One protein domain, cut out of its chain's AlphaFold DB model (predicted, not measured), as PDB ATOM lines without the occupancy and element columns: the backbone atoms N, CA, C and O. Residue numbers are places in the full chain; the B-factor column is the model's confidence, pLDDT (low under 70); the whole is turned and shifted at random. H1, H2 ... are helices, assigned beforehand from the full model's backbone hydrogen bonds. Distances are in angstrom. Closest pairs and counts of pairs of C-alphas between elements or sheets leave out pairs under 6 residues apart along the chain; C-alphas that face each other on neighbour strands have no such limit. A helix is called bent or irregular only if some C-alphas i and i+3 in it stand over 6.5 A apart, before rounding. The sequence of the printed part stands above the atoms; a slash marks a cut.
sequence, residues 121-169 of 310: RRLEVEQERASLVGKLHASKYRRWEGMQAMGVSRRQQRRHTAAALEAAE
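AT A GLANCE: This is residues 121 to 169 of the 310 residues of an uncharacterized protein of Perkinsus marinus (strain ATCC 50983 / TXsc) (UniProt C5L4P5). A long helix, H1, and a shorter one, H2, make an open V: after a tight turn at residues 150 to 153, H2 folds back toward where H1 began, and the two helices come near each other only by the turn. Residues 121 to 143 of H1 and 158 to 169 of H2 stick out as free arms, and the longer arm makes most of the length. The printed part has 49 residues, with two named helices in the order H1, H2 and no named strand; the class is all helix. It is only just extended, close to loose, with a radius of gyration of the C-alphas of 14.7 A, and is flat, spanning 46 by 25 by 8 A.

HOW THE PARTS SIT: H1, residues 121 to 149, is joined by a tight link of 4 residues to H2, residues 154 to 169. The two helices are near each other: 6 pairs of their C-alphas lie within 10 A, and the closest pair is 8.0 A apart. Residues 149 to 155, across the link, stand free too. In both H1 and H2 every O i to N i+4 pair is within hydrogen-bond range.

IN THESE COORDINATES: H1 begins at C-alpha 121, (62.421, 104.463, 157.427), and ends at C-alpha 149, (101.610, 118.248, 152.344), 41.9 A from first to last C-alpha. H2 runs from Arg 154 to Glu 169, 22.3 A, and its last C-alpha is at (76.031, 129.229, 147.886). Neither helix is bent.

THE WHOLE: The two C-alphas farthest apart are those of Arg 121 and Ser 153, at 45.9 A; the first and last printed C-alphas are 29.8 A apart. The printed part has no cut and no long link. The mean pLDDT of the printed part is 73.3, and residues 121 to 124, 152 to 157 and 168 are under 70.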
ATOM      1  N   ARG A 121      61.934 103.674 158.580       58.16
ATOM      2  CA  ARG A 121      62.421 104.463 157.427       58.16
ATOM      3  C   ARG A 121      63.069 105.799 157.783       58.16
ATOM      4  O   ARG A 121      64.016 106.182 157.110       58.16
ATOM      5  N   ARG A 122      62.576 106.527 158.788       59.44
ATOM      6  CA  ARG A 122      63.151 107.843 159.129       59.44
ATOM      7  C   ARG A 122      64.517 107.698 159.797       59.44
ATOM      8  O   ARG A 122      65.477 108.318 159.355       59.44
ATOM      9  N   LEU A 123      64.624 106.792 160.766       59.62
ATOM     10  CA  LEU A 123      65.860 106.557 161.514       59.62
ATOM     11  C   LEU A 123      66.970 105.944 160.649       59.62
ATOM     12  O   LEU A 123      68.114 106.379 160.747       59.62
ATOM     13  N   GLU A 124      66.658 104.989 159.768       67.19
ATOM     14  CA  GLU A 124      67.663 104.410 158.862       67.19
ATOM     15  C   GLU A 124      68.143 105.429 157.819       67.19
ATOM     16  O   GLU A 124      69.346 105.561 157.602       67.19
ATOM     17  N   VAL A 125      67.235 106.215 157.226       73.06
ATOM     18  CA  VAL A 125      67.604 107.255 156.248       73.06
ATOM     19  C   VAL A 125      68.433 108.364 156.902       73.06
ATOM     20  O   VAL A 125      69.386 108.853 156.296       73.06
ATOM     21  N   GLU A 126      68.128 108.746 158.140       72.00
ATOM     22  CA  GLU A 126      68.921 109.718 158.897       72.00
ATOM     23  C   GLU A 126      70.305 109.178 159.271       72.00
ATOM     24  O   GLU A 126      71.299 109.890 159.115       72.00
ATOM     25  N   GLN A 127      70.407 107.911 159.684       74.94
ATOM     26  CA  GLN A 127      71.694 107.264 159.961       74.94
ATOM     27  C   GLN A 127      72.545 107.117 158.693       74.94
ATOM     28  O   GLN A 127      73.750 107.391 158.713       74.94
ATOM     29  N   GLU A 128      71.937 106.754 157.562       73.62
ATOM     30  CA  GLU A 128      72.619 106.686 156.270       73.62
ATOM     31  C   GLU A 128      73.091 108.069 155.812       73.62
ATOM     32  O   GLU A 128      74.264 108.217 155.445       73.62
ATOM     33  N   ARG A 129      72.237 109.100 155.915       73.50
ATOM     34  CA  ARG A 129      72.592 110.502 155.635       73.50
ATOM     35  C   ARG A 129      73.741 110.971 156.526       73.50
ATOM     36  O   ARG A 129      74.726 111.494 156.007       73.50
ATOM     37  N   ALA A 130      73.681 110.717 157.833       76.12
ATOM     38  CA  ALA A 130      74.748 111.062 158.770       76.12
ATOM     39  C   ALA A 130      76.068 110.351 158.421       76.12
ATOM     40  O   ALA A 130      77.136 110.972 158.429       76.12
ATOM     41  N   SER A 131      76.012 109.074 158.026       82.81
ATOM     42  CA  SER A 131      77.197 108.315 157.610       82.81
ATOM     43  C   SER A 131      77.820 108.854 156.314       82.81
ATOM     44  O   SER A 131      79.047 108.906 156.182       82.81
ATOM     45  N   LEU A 132      76.993 109.286 155.356       76.69
ATOM     46  CA  LEU A 132      77.432 109.859 154.087       76.69
ATOM     47  C   LEU A 132      78.048 111.240 154.292       76.69
ATOM     48  O   LEU A 132      79.133 111.497 153.768       76.69
ATOM     49  N   VAL A 133      77.424 112.089 155.112       79.50
ATOM     50  CA  VAL A 133      77.975 113.392 155.508       79.50
ATOM     51  C   VAL A 133      79.320 113.207 156.214       79.50
ATOM     52  O   VAL A 133      80.293 113.872 155.852       79.50
ATOM     53  N   GLY A 134      79.428 112.234 157.125       84.25
ATOM     54  CA  GLY A 134      80.687 111.878 157.785       84.25
ATOM     55  C   GLY A 134      81.782 111.440 156.804       84.25
ATOM     56  O   GLY A 134      82.907 111.942 156.857       84.25
ATOM     57  N   LYS A 135      81.461 110.562 155.843       83.75
ATOM     58  CA  LYS A 135      82.399 110.125 154.787       83.75
ATOM     59  C   LYS A 135      82.837 111.282 153.885       83.75
ATOM     60  O   LYS A 135      84.007 111.359 153.500       83.75
ATOM     61  N   LEU A 136      81.923 112.195 153.565       80.56
ATOM     62  CA  LEU A 136      82.186 113.351 152.711       80.56
ATOM     63  C   LEU A 136      83.063 114.387 153.430       80.56
ATOM     64  O   LEU A 136      84.021 114.892 152.841       80.56
ATOM     65  N   HIS A 137      82.818 114.620 154.721       78.56
ATOM     66  CA  HIS A 137      83.689 115.418 155.588       78.56
ATOM     67  C   HIS A 137      85.092 114.808 155.705       78.56
ATOM     68  O   HIS A 137      86.077 115.516 155.507       78.56
ATOM     69  N   ALA A 138      85.201 113.495 155.925       77.56
ATOM     70  CA  ALA A 138      86.489 112.800 155.997       77.56
ATOM     71  C   ALA A 138      87.274 112.851 154.670       77.56
ATOM     72  O   ALA A 138      88.505 112.914 154.664       77.56
ATOM     73  N   SER A 139      86.578 112.835 153.530       82.31
ATOM     74  CA  SER A 139      87.188 112.997 152.204       82.31
ATOM     75  C   SER A 139      87.687 114.429 151.972       82.31
ATOM     76  O   SER A 139      88.823 114.627 151.532       82.31
ATOM     77  N   LYS A 140      86.886 115.441 152.345       78.81
ATOM     78  CA  LYS A 140      87.296 116.856 152.307       78.81
ATOM     79  C   LYS A 140      88.527 117.108 153.186       78.81
ATOM     80  O   LYS A 140      89.457 117.764 152.723       78.81
ATOM     81  N   TYR A 141      88.568 116.535 154.391       76.31
ATOM     82  CA  TYR A 141      89.713 116.646 155.302       76.31
ATOM     83  C   TYR A 141      90.986 116.026 154.718       76.31
ATOM     84  O   TYR A 141      92.008 116.702 154.640       76.31
ATOM     85  N   ARG A 142      90.919 114.795 154.192       78.00
ATOM     86  CA  ARG A 142      92.078 114.146 153.549       78.00
ATOM     87  C   ARG A 142      92.593 114.912 152.332       78.00
ATOM     88  O   ARG A 142      93.799 115.013 152.123       78.00
ATOM     89  N   ARG A 143      91.691 115.485 151.527       77.50
ATOM     90  CA  ARG A 143      92.077 116.342 150.396       77.50
ATOM     91  C   ARG A 143      92.781 117.613 150.880       77.50
ATOM     92  O   ARG A 143      93.770 118.019 150.276       77.50
ATOM     93  N   TRP A 144      92.297 118.220 151.962       74.75
ATOM     94  CA  TRP A 144      92.912 119.401 152.563       74.75
ATOM     95  C   TRP A 144      94.302 119.103 153.147       74.75
ATOM     96  O   TRP A 144      95.244 119.837 152.852       74.75
ATOM     97  N   GLU A 145      94.470 117.994 153.871       78.88
ATOM     98  CA  GLU A 145      95.777 117.536 154.371       78.88
ATOM     99  C   GLU A 145      96.766 117.261 153.229       78.88
ATOM    100  O   GLU A 145      97.908 117.715 153.272       78.88
ATOM    101  N   GLY A 146      96.317 116.610 152.148       77.62
ATOM    102  CA  GLY A 146      97.138 116.399 150.953       77.62
ATOM    103  C   GLY A 146      97.578 117.710 150.286       77.62
ATOM    104  O   GLY A 146      98.717 117.828 149.837       77.62
ATOM    105  N   MET A 147      96.714 118.731 150.265       72.31
ATOM    106  CA  MET A 147      97.068 120.067 149.763       72.31
ATOM    107  C   MET A 147      98.058 120.805 150.676       72.31
ATOM    108  O   MET A 147      98.851 121.605 150.175       72.31
ATOM    109  N   GLN A 148      98.037 120.552 151.989       72.06
ATOM    110  CA  GLN A 148      99.057 121.072 152.904       72.06
ATOM    111  C   GLN A 148     100.404 120.369 152.713       72.06
ATOM    112  O   GLN A 148     101.428 121.046 152.625       72.06
ATOM    113  N   ALA A 149     100.402 119.041 152.567       74.50
ATOM    114  CA  ALA A 149     101.610 118.248 152.344       74.50
ATOM    115  C   ALA A 149     102.330 118.609 151.030       74.50
ATOM    116  O   ALA A 149     103.554 118.556 150.960       74.50
ATOM    117  N   MET A 150     101.590 119.040 150.002       75.88
ATOM    118  CA  MET A 150     102.149 119.481 148.716       75.88
ATOM    119  C   MET A 150     102.653 120.937 148.701       75.88
ATOM    120  O   MET A 150     103.032 121.438 147.644       75.88
ATOM    121  N   GLY A 151     102.653 121.648 149.836       73.56
ATOM    122  CA  GLY A 151     103.205 123.006 149.918       73.56
ATOM    123  C   GLY A 151     102.437 124.052 149.101       73.56
ATOM    124  O   GLY A 151     102.996 125.086 148.729       73.56
ATOM    125  N   VAL A 152     101.154 123.806 148.804       67.25
ATOM    126  CA  VAL A 152     100.318 124.751 148.053       67.25
ATOM    127  C   VAL A 152     100.195 126.045 148.860       67.25
ATOM    128  O   VAL A 152      99.700 126.048 149.986       67.25
ATOM    129  N   SER A 153     100.652 127.161 148.285       69.06
ATOM    130  CA  SER A 153     100.663 128.479 148.932       69.06
ATOM    131  C   SER A 153      99.300 128.826 149.544       69.06
ATOM    132  O   SER A 153      98.260 128.670 148.895       69.06
ATOM    133  N   ARG A 154      99.292 129.393 150.763       65.50
ATOM    134  CA  ARG A 154      98.071 129.850 151.466       65.50
ATOM    135  C   ARG A 154      97.175 130.754 150.599       65.50
ATOM    136  O   ARG A 154      95.965 130.794 150.810       65.50
ATOM    137  N   ARG A 155      97.732 131.453 149.597       63.91
ATOM    138  CA  ARG A 155      96.957 132.243 148.616       63.91
ATOM    139  C   ARG A 155      96.164 131.383 147.629       63.91
ATOM    140  O   ARG A 155      95.032 131.737 147.316       63.91
ATOM    141  N   GLN A 156      96.720 130.272 147.150       67.75
ATOM    142  CA  GLN A 156      95.995 129.321 146.298       67.75
ATOM    143  C   GLN A 156      94.942 128.557 147.102       67.75
ATOM    144  O   GLN A 156      93.823 128.394 146.624       67.75
ATOM    145  N   GLN A 157      95.250 128.189 148.350       65.44
ATOM    146  CA  GLN A 157      94.281 127.555 149.250       65.44
ATOM    147  C   GLN A 157      93.048 128.446 149.468       65.44
ATOM    148  O   GLN A 157      91.930 127.978 149.280       65.44
ATOM    149  N   ARG A 158      93.241 129.749 149.739       72.62
ATOM    150  CA  ARG A 158      92.132 130.711 149.893       72.62
ATOM    151  C   ARG A 158      91.282 130.876 148.629       72.62
ATOM    152  O   ARG A 158      90.076 131.051 148.742       72.62
ATOM    153  N   ARG A 159      91.883 130.801 147.435       71.38
ATOM    154  CA  ARG A 159      91.139 130.869 146.163       71.38
ATOM    155  C   ARG A 159      90.278 129.629 145.933       71.38
ATOM    156  O   ARG A 159      89.136 129.764 145.518       71.38
ATOM    157  N   HIS A 160      90.796 128.442 146.244       71.38
ATOM    158  CA  HIS A 160      90.026 127.205 146.109       71.38
ATOM    159  C   HIS A 160      88.908 127.087 147.150       71.38
ATOM    160  O   HIS A 160      87.830 126.610 146.811       71.38
ATOM    161  N   THR A 161      89.123 127.547 148.388       73.56
ATOM    162  CA  THR A 161      88.058 127.563 149.403       73.56
ATOM    163  C   THR A 161      86.993 128.613 149.106       73.56
ATOM    164  O   THR A 161      85.821 128.329 149.309       73.56
ATOM    165  N   ALA A 162      87.375 129.790 148.593       74.62
ATOM    166  CA  ALA A 162      86.419 130.824 148.187       74.62
ATOM    167  C   ALA A 162      85.538 130.351 147.023       74.62
ATOM    168  O   ALA A 162      84.323 130.419 147.126       74.62
ATOM    169  N   ALA A 163      86.134 129.757 145.981       72.62
ATOM    170  CA  ALA A 163      85.374 129.200 144.861       72.62
ATOM    171  C   ALA A 163      84.462 128.028 145.278       72.62
ATOM    172  O   ALA A 163      83.398 127.834 144.702       72.62
ATOM    173  N   ALA A 164      84.864 127.234 146.278       71.38
ATOM    174  CA  ALA A 164      84.034 126.151 146.805       71.38
ATOM    175  C   ALA A 164      82.866 126.655 147.669       71.38
ATOM    176  O   ALA A 164      81.817 126.018 147.670       71.38
ATOM    177  N   LEU A 165      83.043 127.765 148.396       75.12
ATOM    178  CA  LEU A 165      81.967 128.435 149.131       75.12
ATOM    179  C   LEU A 165      80.978 129.097 148.168       75.12
ATOM    180  O   LEU A 165      79.787 128.868 148.303       75.12
ATOM    181  N   GLU A 166      81.470 129.793 147.144       77.75
ATOM    182  CA  GLU A 166      80.642 130.396 146.091       77.75
ATOM    183  C   GLU A 166      79.829 129.331 145.328       77.75
ATOM    184  O   GLU A 166      78.641 129.499 145.078       77.75
ATOM    185  N   ALA A 167      80.428 128.170 145.036       70.94
ATOM    186  CA  ALA A 167      79.712 127.050 144.421       70.94
ATOM    187  C   ALA A 167      78.690 126.376 145.357       70.94
ATOM    188  O   ALA A 167      77.723 125.795 144.871       70.94
ATOM    189  N   ALA A 168      78.910 126.413 146.675       67.44
ATOM    190  CA  ALA A 168      77.958 125.893 147.658       67.44
ATOM    191  C   ALA A 168      76.799 126.868 147.903       67.44
ATOM    192  O   ALA A 168      75.693 126.419 148.159       67.44
ATOM    193  N   GLU A 169      77.044 128.173 147.787       71.62
ATOM    194  CA  GLU A 169      76.031 129.229 147.886       71.62
ATOM    195  C   GLU A 169      75.147 129.296 146.628       71.62
ATOM    196  O   GLU A 169      73.978 129.631 146.724       71.62
TER     197      GLU A 169